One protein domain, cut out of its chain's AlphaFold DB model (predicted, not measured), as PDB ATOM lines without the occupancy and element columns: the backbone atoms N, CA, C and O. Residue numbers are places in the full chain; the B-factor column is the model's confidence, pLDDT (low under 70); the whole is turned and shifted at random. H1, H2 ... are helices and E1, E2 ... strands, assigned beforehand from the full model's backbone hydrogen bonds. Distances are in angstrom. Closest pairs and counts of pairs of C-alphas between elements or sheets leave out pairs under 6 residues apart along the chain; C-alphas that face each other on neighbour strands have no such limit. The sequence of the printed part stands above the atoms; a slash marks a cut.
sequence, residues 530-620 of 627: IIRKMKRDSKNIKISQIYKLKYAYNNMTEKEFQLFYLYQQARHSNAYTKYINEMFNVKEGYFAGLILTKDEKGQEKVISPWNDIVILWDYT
ATOM      1  N   ILE A 530      69.917  23.548 345.005       94.19
ATOM      2  CA  ILE A 530      70.055  22.508 343.984       94.19
ATOM      3  C   ILE A 530      71.064  21.449 344.415       94.19
ATOM      4  O   ILE A 530      70.775  20.264 344.283       94.19
ATOM      5  N   ILE A 531      72.193  21.833 345.011       94.19
ATOM      6  CA  ILE A 531      73.161  20.872 345.558       94.19
ATOM      7  C   ILE A 531      72.513  20.001 346.638       94.19
ATOM      8  O   ILE A 531      72.703  18.786 346.650       94.19
ATOM      9  N   ARG A 532      71.660  20.574 347.494       93.62
ATOM     10  CA  ARG A 532      70.868  19.799 348.464       93.62
ATOM     11  C   ARG A 532      69.895  18.832 347.789       93.62
ATOM     12  O   ARG A 532      69.764  17.700 348.256       93.62
ATOM     13  N   LYS A 533      69.230  19.233 346.697       93.69
ATOM     14  CA  LYS A 533      68.389  18.324 345.891       93.69
ATOM     15  C   LYS A 533      69.230  17.193 345.288       93.69
ATOM     16  O   LYS A 533      68.850  16.035 345.423       93.69
ATOM     17  N   MET A 534      70.390  17.514 344.715       92.69
ATOM     18  CA  MET A 534      71.320  16.540 344.139       92.69
ATOM     19  C   MET A 534      71.834  15.538 345.183       92.69
ATOM     20  O   MET A 534      71.882  14.346 344.908       92.69
ATOM     21  N   LYS A 535      72.158  15.990 346.404       91.50
ATOM     22  CA  LYS A 535      72.554  15.115 347.525       91.50
ATOM     23  C   LYS A 535      71.451  14.141 347.944       91.50
ATOM     24  O   LYS A 535      71.749  13.023 348.354       91.50
ATOM     25  N   ARG A 536      70.182  14.558 347.858       91.69
ATOM     26  CA  ARG A 536      69.020  13.701 348.148       91.69
ATOM     27  C   ARG A 536      68.754  12.701 347.025       91.69
ATOM     28  O   ARG A 536      68.376  11.568 347.312       91.69
ATOM     29  N   ASP A 537      68.995  13.085 345.773       90.31
ATOM     30  CA  ASP A 537      68.893  12.206 344.603       90.31
ATOM     31  C   ASP A 537      70.123  11.289 344.448       90.31
ATOM     32  O   ASP A 537      70.776  11.225 343.406       90.31
ATOM     33  N   SER A 538      70.438  10.541 345.506       83.44
ATOM     34  CA  SER A 538      71.565   9.596 345.542       83.44
ATOM     35  C   SER A 538      71.432   8.432 344.549       83.44
ATOM     36  O   SER A 538      72.412   7.744 344.261       83.44
ATOM     37  N   LYS A 539      70.228   8.211 343.998       85.81
ATOM     38  CA  LYS A 539      69.970   7.191 342.976       85.81
ATOM     39  C   LYS A 539      70.529   7.611 341.616       85.81
ATOM     40  O   LYS A 539      71.153   6.787 340.946       85.81
ATOM     41  N   ASN A 540      70.329   8.869 341.214       87.38
ATOM     42  CA  ASN A 540      70.769   9.363 339.904       87.38
ATOM     43  C   ASN A 540      72.092  10.139 339.960       87.38
ATOM     44  O   ASN A 540      72.822  10.179 338.967       87.38
ATOM     45  N   ILE A 541      72.415  10.744 341.106       90.25
ATOM     46  CA  ILE A 541      73.608  11.568 341.295       90.25
ATOM     47  C   ILE A 541      74.612  10.848 342.192       90.25
ATOM     48  O   ILE A 541      74.340  10.524 343.346       90.25
ATOM     49  N   LYS A 542      75.821  10.639 341.665       90.19
ATOM     50  CA  LYS A 542      76.952  10.056 342.389       90.19
ATOM     51  C   LYS A 542      78.055  11.093 342.538       90.19
ATOM     52  O   LYS A 542      78.533  11.640 341.546       90.19
ATOM     53  N   ILE A 543      78.518  11.296 343.770       89.62
ATOM     54  CA  ILE A 543      79.614  12.227 344.065       89.62
ATOM     55  C   ILE A 543      80.889  11.880 343.280       89.62
ATOM     56  O   ILE A 543      81.518  12.762 342.704       89.62
ATOM     57  N   SER A 544      81.217  10.591 343.148       91.06
ATOM     58  CA  SER A 544      82.385  10.133 342.385       91.06
ATOM     59  C   SER A 544      82.345  10.575 340.921       91.06
ATOM     60  O   SER A 544      83.382  10.892 340.341       91.06
ATOM     61  N   GLN A 545      81.149  10.669 340.331       91.44
ATOM     62  CA  GLN A 545      80.980  11.158 338.969       91.44
ATOM     63  C   GLN A 545      81.228  12.668 338.875       91.44
ATOM     64  O   GLN A 545      81.849  13.110 337.913       91.44
ATOM     65  N   ILE A 546      80.819  13.456 339.874       91.44
ATOM     66  CA  ILE A 546      81.108  14.900 339.932       91.44
ATOM     67  C   ILE A 546      82.625  15.132 340.006       91.44
ATOM     68  O   ILE A 546      83.167  15.919 339.232       91.44
ATOM     69  N   TYR A 547      83.329  14.390 340.866       91.69
ATOM     70  CA  TYR A 547      84.793  14.455 340.949       91.69
ATOM     71  C   TYR A 547      85.474  14.011 339.650       91.69
ATOM     72  O   TYR A 547      86.445  14.635 339.223       91.69
ATOM     73  N   LYS A 548      84.937  12.988 338.969       92.50
ATOM     74  CA  LYS A 548      85.417  12.568 337.644       92.50
ATOM     75  C   LYS A 548      85.267  13.685 336.607       92.50
ATOM     76  O   LYS A 548      86.174  13.883 335.807       92.50
ATOM     77  N   LEU A 549      84.158  14.427 336.628       92.50
ATOM     78  CA  LEU A 549      83.929  15.568 335.732       92.50
ATOM     79  C   LEU A 549      84.874  16.738 336.042       92.50
ATOM     80  O   LEU A 549      85.469  17.291 335.120       92.50
ATOM     81  N   LYS A 550      85.089  17.056 337.326       90.75
ATOM     82  CA  LYS A 550      86.108  18.024 337.766       90.75
ATOM     83  C   LYS A 550      87.494  17.642 337.238       90.75
ATOM     84  O   LYS A 550      88.171  18.459 336.620       90.75
ATOM     85  N   TYR A 551      87.902  16.393 337.456       90.44
ATOM     86  CA  TYR A 551      89.197  15.887 337.010       90.44
ATOM     87  C   TYR A 551      89.339  15.936 335.487       90.44
ATOM     88  O   TYR A 551      90.342  16.440 334.988       90.44
ATOM     89  N   ALA A 552      88.335  15.457 334.748       92.19
ATOM     90  CA  ALA A 552      88.353  15.446 333.289       92.19
ATOM     91  C   ALA A 552      88.519  16.859 332.720       92.19
ATOM     92  O   ALA A 552      89.387  17.071 331.884       92.19
ATOM     93  N   TYR A 553      87.769  17.843 333.224       88.62
ATOM     94  CA  TYR A 553      87.905  19.225 332.758       88.62
ATOM     95  C   TYR A 553      89.307  19.803 332.993       88.62
ATOM     96  O   TYR A 553      89.826  20.526 332.150       88.62
ATOM     97  N   ASN A 554      89.932  19.480 334.128       85.56
ATOM     98  CA  ASN A 554      91.257  20.002 334.460       85.56
ATOM     99  C   ASN A 554      92.395  19.341 333.655       85.56
ATOM    100  O   ASN A 554      93.507  19.859 333.674       85.56
ATOM    101  N   ASN A 555      92.132  18.224 332.963       90.19
ATOM    102  CA  ASN A 555      93.145  17.448 332.235       90.19
ATOM    103  C   ASN A 555      92.859  17.287 330.729       90.19
ATOM    104  O   ASN A 555      93.677  16.706 330.024       90.19
ATOM    105  N   MET A 556      91.715  17.762 330.233       92.00
ATOM    106  CA  MET A 556      91.303  17.663 328.827       92.00
ATOM    107  C   MET A 556      91.162  19.051 328.201       92.00
ATOM    108  O   MET A 556      90.945  20.046 328.895       92.00
ATOM    109  N   THR A 557      91.220  19.127 326.872       90.62
ATOM    110  CA  THR A 557      90.799  20.333 326.147       90.62
ATOM    111  C   THR A 557      89.282  20.535 326.242       90.62
ATOM    112  O   THR A 557      88.524  19.615 326.550       90.62
ATOM    113  N   GLU A 558      88.801  21.747 325.950       88.06
ATOM    114  CA  GLU A 558      87.370  22.079 326.064       88.06
ATOM    115  C   GLU A 558      86.483  21.180 325.184       88.06
ATOM    116  O   GLU A 558      85.451  20.699 325.650       88.06
ATOM    117  N   LYS A 559      86.911  20.880 323.947       89.75
ATOM    118  CA  LYS A 559      86.170  20.006 323.018       89.75
ATOM    119  C   LYS A 559      86.182  18.540 323.456       89.75
ATOM    120  O   LYS A 559      85.150  17.874 323.395       89.75
ATOM    121  N   GLU A 560      87.327  18.039 323.918       92.75
ATOM    122  CA  GLU A 560      87.442  16.674 324.452       92.75
ATOM    123  C   GLU A 560      86.554  16.492 325.681       92.75
ATOM    124  O   GLU A 560      85.831  15.502 325.782       92.75
ATOM    125  N   PHE A 561      86.544  17.480 326.579       93.19
ATOM    126  CA  PHE A 561      85.683  17.459 327.751       93.19
ATOM    127  C   PHE A 561      84.195  17.448 327.372       93.19
ATOM    128  O   PHE A 561      83.431  16.683 327.956       93.19
ATOM    129  N   GLN A 562      83.777  18.254 326.391       91.31
ATOM    130  CA  GLN A 562      82.390  18.267 325.911       91.31
ATOM    131  C   GLN A 562      81.959  16.895 325.373       91.31
ATOM    132  O   GLN A 562      80.901  16.391 325.752       91.31
ATOM    133  N   LEU A 563      82.794  16.253 324.547       92.19
ATOM    134  CA  LEU A 563      82.537  14.897 324.046       92.19
ATOM    135  C   LEU A 563      82.486  13.873 325.186       92.19
ATOM    136  O   LEU A 563      81.563  13.058 325.254       92.19
ATOM    137  N   PHE A 564      83.440  13.947 326.116       93.12
ATOM    138  CA  PHE A 564      83.473  13.098 327.303       93.12
ATOM    139  C   PHE A 564      82.210  13.264 328.160       93.12
ATOM    140  O   PHE A 564      81.635  12.271 328.611       93.12
ATOM    141  N   TYR A 565      81.738  14.497 328.360       92.31
ATOM    142  CA  TYR A 565      80.519  14.785 329.109       92.31
ATOM    143  C   TYR A 565      79.285  14.166 328.448       92.31
ATOM    144  O   TYR A 565      78.534  13.458 329.120       92.31
ATOM    145  N   LEU A 566      79.102  14.377 327.140       90.12
ATOM    146  CA  LEU A 566      77.974  13.824 326.382       90.12
ATOM    147  C   LEU A 566      77.959  12.289 326.432       90.12
ATOM    148  O   LEU A 566      76.913  11.679 326.657       90.12
ATOM    149  N   TYR A 567      79.129  11.655 326.322       90.81
ATOM    150  CA  TYR A 567      79.271  10.209 326.484       90.81
ATOM    151  C   TYR A 567      78.879   9.733 327.894       90.81
ATOM    152  O   TYR A 567      78.134   8.764 328.052       90.81
ATOM    153  N   GLN A 568      79.340  10.426 328.941       89.06
ATOM    154  CA  GLN A 568      78.983  10.095 330.323       89.06
ATOM    155  C   GLN A 568      77.485  10.298 330.599       89.06
ATOM    156  O   GLN A 568      76.886   9.497 331.316       89.06
ATOM    157  N   GLN A 569      76.874  11.332 330.021       85.75
ATOM    158  CA  GLN A 569      75.440  11.605 330.120       85.75
ATOM    159  C   GLN A 569      74.615  10.484 329.477       85.75
ATOM    160  O   GLN A 569      73.667  10.007 330.101       85.75
ATOM    161  N   ALA A 570      75.016  10.013 328.289       86.12
ATOM    162  CA  ALA A 570      74.370   8.895 327.599       86.12
ATOM    163  C   ALA A 570      74.473   7.570 328.378       86.12
ATOM    164  O   ALA A 570      73.543   6.769 328.362       86.12
ATOM    165  N   ARG A 571      75.586   7.339 329.091       83.19
ATOM    166  CA  ARG A 571      75.808   6.121 329.896       83.19
ATOM    167  C   ARG A 571      75.105   6.097 331.246       83.19
ATOM    168  O   ARG A 571      74.921   5.019 331.807       83.19
ATOM    169  N   HIS A 572      74.832   7.262 331.819       77.56
ATOM    170  CA  HIS A 572      74.311   7.374 333.175       77.56
ATOM    171  C   HIS A 572      72.891   7.939 333.165       77.56
ATOM    172  O   HIS A 572      71.931   7.194 333.013       77.56
ATOM    173  N   SER A 573      72.741   9.244 333.378       76.50
ATOM    174  CA  SER A 573      71.447   9.909 333.484       76.50
ATOM    175  C   SER A 573      71.567  11.363 333.042       76.50
ATOM    176  O   SER A 573      72.575  12.023 333.306       76.50
ATOM    177  N   ASN A 574      70.494  11.889 332.449       85.69
ATOM    178  CA  ASN A 574      70.352  13.309 332.126       85.69
ATOM    179  C   ASN A 574      70.137  14.195 333.379       85.69
ATOM    180  O   ASN A 574      70.043  15.418 333.280       85.69
ATOM    181  N   ALA A 575      70.063  13.596 334.575       87.50
ATOM    182  CA  ALA A 575      69.829  14.308 335.830       87.50
ATOM    183  C   ALA A 575      70.867  15.412 336.098       87.50
ATOM    184  O   ALA A 575      70.483  16.505 336.506       87.50
ATOM    185  N   TYR A 576      72.156  15.176 335.810       88.38
ATOM    186  CA  TYR A 576      73.208  16.188 335.990       88.38
ATOM    187  C   TYR A 576      72.908  17.449 335.172       88.38
ATOM    188  O   TYR A 576      72.809  18.533 335.738       88.38
ATOM    189  N   THR A 577      72.674  17.304 333.865       88.25
ATOM    190  CA  THR A 577      72.318  18.419 332.972       88.25
ATOM    191  C   THR A 577      71.075  19.154 333.459       88.25
ATOM    192  O   THR A 577      71.078  20.379 333.487       88.25
ATOM    193  N   LYS A 578      70.037  18.433 333.904       88.81
ATOM    194  CA  LYS A 578      68.814  19.052 334.435       88.81
ATOM    195  C   LYS A 578      69.112  19.960 335.631       88.81
ATOM    196  O   LYS A 578      68.683  21.111 335.636       88.81
ATOM    197  N   TYR A 579      69.878  19.473 336.608       91.00
ATOM    198  CA  TYR A 579      70.243  20.271 337.778       91.00
ATOM    199  C   TYR A 579      71.153  21.450 337.430       91.00
ATOM    200  O   TYR A 579      70.972  22.530 337.986       91.00
ATOM    201  N   ILE A 580      72.105  21.288 336.505       88.88
ATOM    202  CA  ILE A 580      73.009  22.385 336.127       88.88
ATOM    203  C   ILE A 580      72.281  23.454 335.301       88.88
ATOM    204  O   ILE A 580      72.496  24.645 335.529       88.88
ATOM    205  N   ASN A 581      71.360  23.055 334.419       86.94
ATOM    206  CA  ASN A 581      70.490  23.988 333.702       86.94
ATOM    207  C   ASN A 581      69.598  24.765 334.673       86.94
ATOM    208  O   ASN A 581      69.511  25.988 334.565       86.94
ATOM    209  N   GLU A 582      69.000  24.082 335.660       88.69
ATOM    210  CA  GLU A 582      68.257  24.740 336.740       88.69
ATOM    211  C   GLU A 582      69.176  25.710 337.495       88.69
ATOM    212  O   GLU A 582      68.789  26.849 337.734       88.69
ATOM    213  N   MET A 583      70.409  25.311 337.815       88.81
ATOM    214  CA  MET A 583      71.334  26.111 338.615       88.81
ATOM    215  C   MET A 583      71.740  27.400 337.918       88.81
ATOM    216  O   MET A 583      71.611  28.459 338.519       88.81
ATOM    217  N   PHE A 584      72.175  27.336 336.662       83.00
ATOM    218  CA  PHE A 584      72.779  28.475 335.964       83.00
ATOM    219  C   PHE A 584      71.888  29.103 334.885       83.00
ATOM    220  O   PHE A 584      72.349  29.970 334.150       83.00
ATOM    221  N   ASN A 585      70.617  28.697 334.797       77.62
ATOM    222  CA  ASN A 585      69.662  29.157 333.780       77.62
ATOM    223  C   ASN A 585      70.173  28.954 332.338       77.62
ATOM    224  O   ASN A 585      69.975  29.803 331.468       77.62
ATOM    225  N   VAL A 586      70.857  27.837 332.081       74.19
ATOM    226  CA  VAL A 586      71.346  27.494 330.736       74.19
ATOM    227  C   VAL A 586      70.161  27.032 329.879       74.19
ATOM    228  O   VAL A 586      69.358  26.219 330.335       74.19
ATOM    229  N   LYS A 587      70.036  27.544 328.643       61.62
ATOM    230  CA  LYS A 587      68.970  27.133 327.708       61.62
ATOM    231  C   LYS A 587      69.021  25.619 327.458       61.62
ATOM    232  O   LYS A 587      70.086  25.069 327.168       61.62
ATOM    233  N   GLU A 588      67.864  24.960 327.537       54.91
ATOM    234  CA  GLU A 588      67.737  23.523 327.271       54.91
ATOM    235  C   GLU A 588      68.199  23.183 325.841       54.91
ATOM    236  O   GLU A 588      67.899  23.905 324.891       54.91
ATOM    237  N   GLY A 589      68.974  22.101 325.701       57.12
ATOM    238  CA  GLY A 589      69.483  21.601 324.414       57.12
ATOM    239  C   GLY A 589      70.932  21.967 324.056       57.12
ATOM    240  O   GLY A 589      71.477  21.358 323.144       57.12
ATOM    241  N   TYR A 590      71.588  22.881 324.788       62.12
ATOM    242  CA  TYR A 590      72.934  23.388 324.434       62.12
ATOM    243  C   TYR A 590      74.021  23.171 325.505       62.12
ATOM    244  O   TYR A 590      75.132  23.685 325.377       62.12
ATOM    245  N   PHE A 591      73.741  22.413 326.571       78.56
ATOM    246  CA  PHE A 591      74.712  22.173 327.643       78.56
ATOM    247  C   PHE A 591      75.524  20.890 327.412       78.56
ATOM    248  O   PHE A 591      75.061  19.788 327.701       78.56
ATOM    249  N   ALA A 592      76.767  21.044 326.954       83.25
ATOM    250  CA  ALA A 592      77.751  19.961 326.835       83.25
ATOM    251  C   ALA A 592      78.746  19.960 328.015       83.25
ATOM    252  O   ALA A 592      79.952  19.822 327.839       83.25
ATOM    253  N   GLY A 593      78.252  20.191 329.235       83.94
ATOM    254  CA  GLY A 593      79.072  20.161 330.450       83.94
ATOM    255  C   GLY A 593      79.799  21.468 330.774       83.94
ATOM    256  O   GLY A 593      80.439  21.544 331.821       83.94
ATOM    257  N   LEU A 594      79.702  22.497 329.932       87.12
ATOM    258  CA  LEU A 594      80.357  23.793 330.126       87.12
ATOM    259  C   LEU A 594      79.365  24.952 329.981       87.12
ATOM    260  O   LEU A 594      78.369  24.840 329.267       87.12
ATOM    261  N   ILE A 595      79.648  26.067 330.655       84.62
ATOM    262  CA  ILE A 595      78.822  27.278 330.657       84.62
ATOM    263  C   ILE A 595      79.484  28.345 329.788       84.62
ATOM    264  O   ILE A 595      80.674  28.625 329.935       84.62
ATOM    265  N   LEU A 596      78.698  28.967 328.910       76.81
ATOM    266  CA  LEU A 596      79.115  30.142 328.151       76.81
ATOM    267  C   LEU A 596      78.955  31.396 329.012       76.81
ATOM    268  O   LEU A 596      77.883  31.678 329.544       76.81
ATOM    269  N   THR A 597      80.036  32.155 329.140       71.94
ATOM    270  CA  THR A 597      80.095  33.429 329.864       71.94
ATOM    271  C   THR A 597      80.702  34.501 328.964       71.94
ATOM    272  O   THR A 597      81.181  34.188 327.879       71.94
ATOM    273  N   LYS A 598      80.687  35.769 329.383       67.44
ATOM    274  CA  LYS A 598      81.396  36.850 328.686       67.44
ATOM    275  C   LYS A 598      82.582  37.318 329.525       67.44
ATOM    276  O   LYS A 598      82.452  37.480 330.739       67.44
ATOM    277  N   ASP A 599      83.731  37.518 328.890       64.69
ATOM    278  CA  ASP A 599      84.945  38.025 329.526       64.69
ATOM    279  C   ASP A 599      84.914  39.557 329.726       64.69
ATOM    280  O   ASP A 599      83.906  40.226 329.487       64.69
ATOM    281  N   GLU A 600      86.028  40.146 330.185       57.53
ATOM    282  CA  GLU A 600      86.108  41.595 330.443       57.53
ATOM    283  C   GLU A 600      85.973  42.469 329.189       57.53
ATOM    284  O   GLU A 600      85.662  43.651 329.318       57.53
ATOM    285  N   LYS A 601      86.190  41.899 327.999       62.22
ATOM    286  CA  LYS A 601      86.076  42.562 326.695       62.22
ATOM    287  C   LYS A 601      84.763  42.212 325.982       62.22
ATOM    288  O   LYS A 601      84.554  42.653 324.856       62.22
ATOM    289  N   GLY A 602      83.878  41.450 326.630       64.81
ATOM    290  CA  GLY A 602      82.612  40.992 326.063       64.81
ATOM    291  C   GLY A 602      82.735  39.780 325.135       64.81
ATOM    292  O   GLY A 602      81.742  39.420 324.505       64.81
ATOM    293  N   GLN A 603      83.912  39.153 325.055       69.62
ATOM    294  CA  GLN A 603      84.144  37.939 324.273       69.62
ATOM    295  C   GLN A 603      83.584  36.722 325.001       69.62
ATOM    296  O   GLN A 603      83.634  36.638 326.229       69.62
ATOM    297  N   GLU A 604      83.045  35.769 324.248       71.75
ATOM    298  CA  GLU A 604      82.532  34.532 324.826       71.75
ATOM    299  C   GLU A 604      83.673  33.703 325.420       71.75
ATOM    300  O   GLU A 604      84.685  33.434 324.774       71.75
ATOM    301  N   LYS A 605      83.505  33.296 326.676       76.12
ATOM    302  CA  LYS A 605      84.440  32.464 327.420       76.12
ATOM    303  C   LYS A 605      83.703  31.284 328.021       76.12
ATOM    304  O   LYS A 605      82.690  31.451 328.701       76.12
ATOM    305  N   VAL A 606      84.260  30.100 327.826       78.75
ATOM    306  CA  VAL A 606      83.726  28.857 328.369       78.75
ATOM    307  C   VAL A 606      84.268  28.626 329.784       78.75
ATOM    308  O   VAL A 606      85.470  28.743 330.038       78.75
ATOM    309  N   ILE A 607      83.383  28.311 330.730       84.88
ATOM    310  CA  ILE A 607      83.721  28.030 332.131       84.88
ATOM    311  C   ILE A 607      83.154  26.669 332.530       84.88
ATOM    312  O   ILE A 607      82.028  26.317 332.181       84.88
ATOM    313  N   SER A 608      83.941  25.895 333.275       86.88
ATOM    314  CA  SER A 608      83.475  24.651 333.879       86.88
ATOM    315  C   SER A 608      82.779  24.919 335.207       86.88
ATOM    316  O   SER A 608      83.416  25.465 336.108       86.88
ATOM    317  N   PRO A 609      81.522  24.476 335.375       89.44
ATOM    318  CA  PRO A 609      80.844  24.564 336.659       89.44
ATOM    319  C   PRO A 609      81.318  23.495 337.648       89.44
ATOM    320  O   PRO A 609      81.029  23.589 338.835       89.44
ATOM    321  N   TRP A 610      82.026  22.456 337.193       90.06
ATOM    322  CA  TRP A 610      82.317  21.269 338.006       90.06
ATOM    323  C   TRP A 610      83.275  21.548 339.159       90.06
ATOM    324  O   TRP A 610      83.159  20.910 340.201       90.06
ATOM    325  N   ASN A 611      84.175  22.524 339.008       86.69
ATOM    326  CA  ASN A 611      85.002  22.987 340.118       86.69
ATOM    327  C   ASN A 611      84.118  23.565 341.230       86.69
ATOM    328  O   ASN A 611      84.187  23.091 342.360       86.69
ATOM    329  N   ASP A 612      83.239  24.511 340.894       89.31
ATOM    330  CA  ASP A 612      82.366  25.192 341.857       89.31
ATOM    331  C   ASP A 612      81.287  24.269 342.436       89.31
ATOM    332  O   ASP A 612      80.952  24.378 343.612       89.31
ATOM    333  N   ILE A 613      80.781  23.316 341.647       91.50
ATOM    334  CA  ILE A 613      79.862  22.274 342.124       91.50
ATOM    335  C   ILE A 613      80.533  21.425 343.201       91.50
ATOM    336  O   ILE A 613      79.877  21.109 344.185       91.50
ATOM    337  N   VAL A 614      81.815  21.068 343.048       90.06
ATOM    338  CA  VAL A 614      82.552  20.344 344.098       90.06
ATOM    339  C   VAL A 614      82.693  21.208 345.350       90.06
ATOM    340  O   VAL A 614      82.390  20.722 346.432       90.06
ATOM    341  N   ILE A 615      83.022  22.501 345.215       89.25
ATOM    342  CA  ILE A 615      83.065  23.435 346.361       89.25
ATOM    343  C   ILE A 615      81.735  23.438 347.109       89.25
ATOM    344  O   ILE A 615      81.678  23.228 348.319       89.25
ATOM    345  N   LEU A 616      80.647  23.677 346.378       91.25
ATOM    346  CA  LEU A 616      79.317  23.715 346.957       91.25
ATOM    347  C   LEU A 616      78.941  22.353 347.541       91.25
ATOM    348  O   LEU A 616      78.308  22.299 348.586       91.25
ATOM    349  N   TRP A 617      79.319  21.249 346.903       91.25
ATOM    350  CA  TRP A 617      79.028  19.914 347.403       91.25
ATOM    351  C   TRP A 617      79.754  19.622 348.715       91.25
ATOM    352  O   TRP A 617      79.118  19.147 349.653       91.25
ATOM    353  N   ASP A 618      81.046  19.904 348.816       88.31
ATOM    354  CA  ASP A 618      81.837  19.554 349.997       88.31
ATOM    355  C   ASP A 618      81.489  20.445 351.200       88.31
ATOM    356  O   ASP A 618      81.406  19.957 352.326       88.31
ATOM    357  N   TYR A 619      81.193  21.728 350.954       89.25
ATOM    358  CA  TYR A 619      81.034  22.745 352.001       89.25
ATOM    359  C   TYR A 619      79.610  23.294 352.149       89.25
ATOM    360  O   TYR A 619      79.411  24.404 352.641       89.25
ATOM    361  N   THR A 620      78.606  22.517 351.745       86.31
ATOM    362  CA  THR A 620      77.210  22.747 352.148       86.31
ATOM    363  C   THR A 620      76.703  21.537 352.909       86.31
ATOM    364  O   THR A 620      76.847  20.403 352.452       86.31
TER     365      THR A 620
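AT A GLANCE: This is residues 530 to 620 of the 627 residues of the protein "GGDEF domain-containing protein" of Clostridium acetireducens DSM 10703 (UniProt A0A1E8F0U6). Five helices stand in a loosely linked ring, met in the order H3, H2, H5, H1, H4, which H3 and H4 do not fully close. A small two-stranded hairpin, E1 and E2, points away from this helical body and makes one end of the longest axis. The printed part has 91 residues, and its named elements follow in the order H1, H2, H3, H4, E1, E2, H5; the one sheet, E1 - E2, is antiparallel and the class is mostly helix. The whole is compact, with a radius of gyration of the C-alphas of 12.9 A, and elongated, with spans of 41 by 26 by 25 A.

HOW THE PARTS SIT: The sheet is the hairpin of E1, residues 595 to 598, and E2, residues 604 to 607, antiparallel at 138 degrees between their directions. N 595 and O 607, and N 605 and O 597, are within hydrogen-bond range, each pair at 2.8 A. A tight link of 2 residues joins E2 to H5, residues 610 to 618. H5 touches H2, residues 543 to 555, closest at the C-alphas of Trp 610 and Lys 550, 5.0 A apart; they run opposite ways at a shallow tilt of 34.5 degrees, only just short of steep. H2, with residues 549 to 553 alone, only just touches H3, residues 558 to 571, which meets it with residues 561 to 565 alone, in 3 pairs of C-alphas within 8 A. The closest C-alphas of this helical hairpin are those of Tyr 553 and Phe 561, 5.8 A apart, and the tilt is a shallow 24 degrees, opposite ways. H1, residues 530 to 536, only just touches H5, with 3 pairs of C-alphas within 8 A; the closest, Ile 531 and Trp 617, are 6.2 A apart, and the tilt is a steep 58 degrees, the same way. H1 also touches H4, residues 575 to 584, at the C-alphas of Ile 530 and Met 583, 6.6 A apart, with a shallow tilt of 28 degrees, opposite ways. H3 and H4 are close but not clearly touching, the C-alphas of Gln 569 and Tyr 576 being 7.8 A apart. H2 and H4 are apart. In H1, H2, H3, H4 and H5 every O i to N i+4 pair is within hydrogen-bond range.

IN THESE COORDINATES: E1 measures 10.1 A from first to last C-alpha and E2 9.9 A; C-alpha 595 is at (78.822, 27.278, 330.657). H3 is the longest helix, 20.1 A, followed by H2 at 18.7 A, H4 at 14.5 A, H5 at 12.1 A and H1 at 9.8 A. H1 begins with C-alpha 530 at (70.055, 22.508, 343.984), and H5 ends with C-alpha 618 at (81.837, 19.554, 349.997).

THE WHOLE: The two C-alphas farthest apart, those of Lys 539 and Lys 601, are 42.1 A apart. The printed part has no cut and no long link. Mean pLDDT of the printed part is 84.9, with residues 587 to 590 and 598 to 603 under 70.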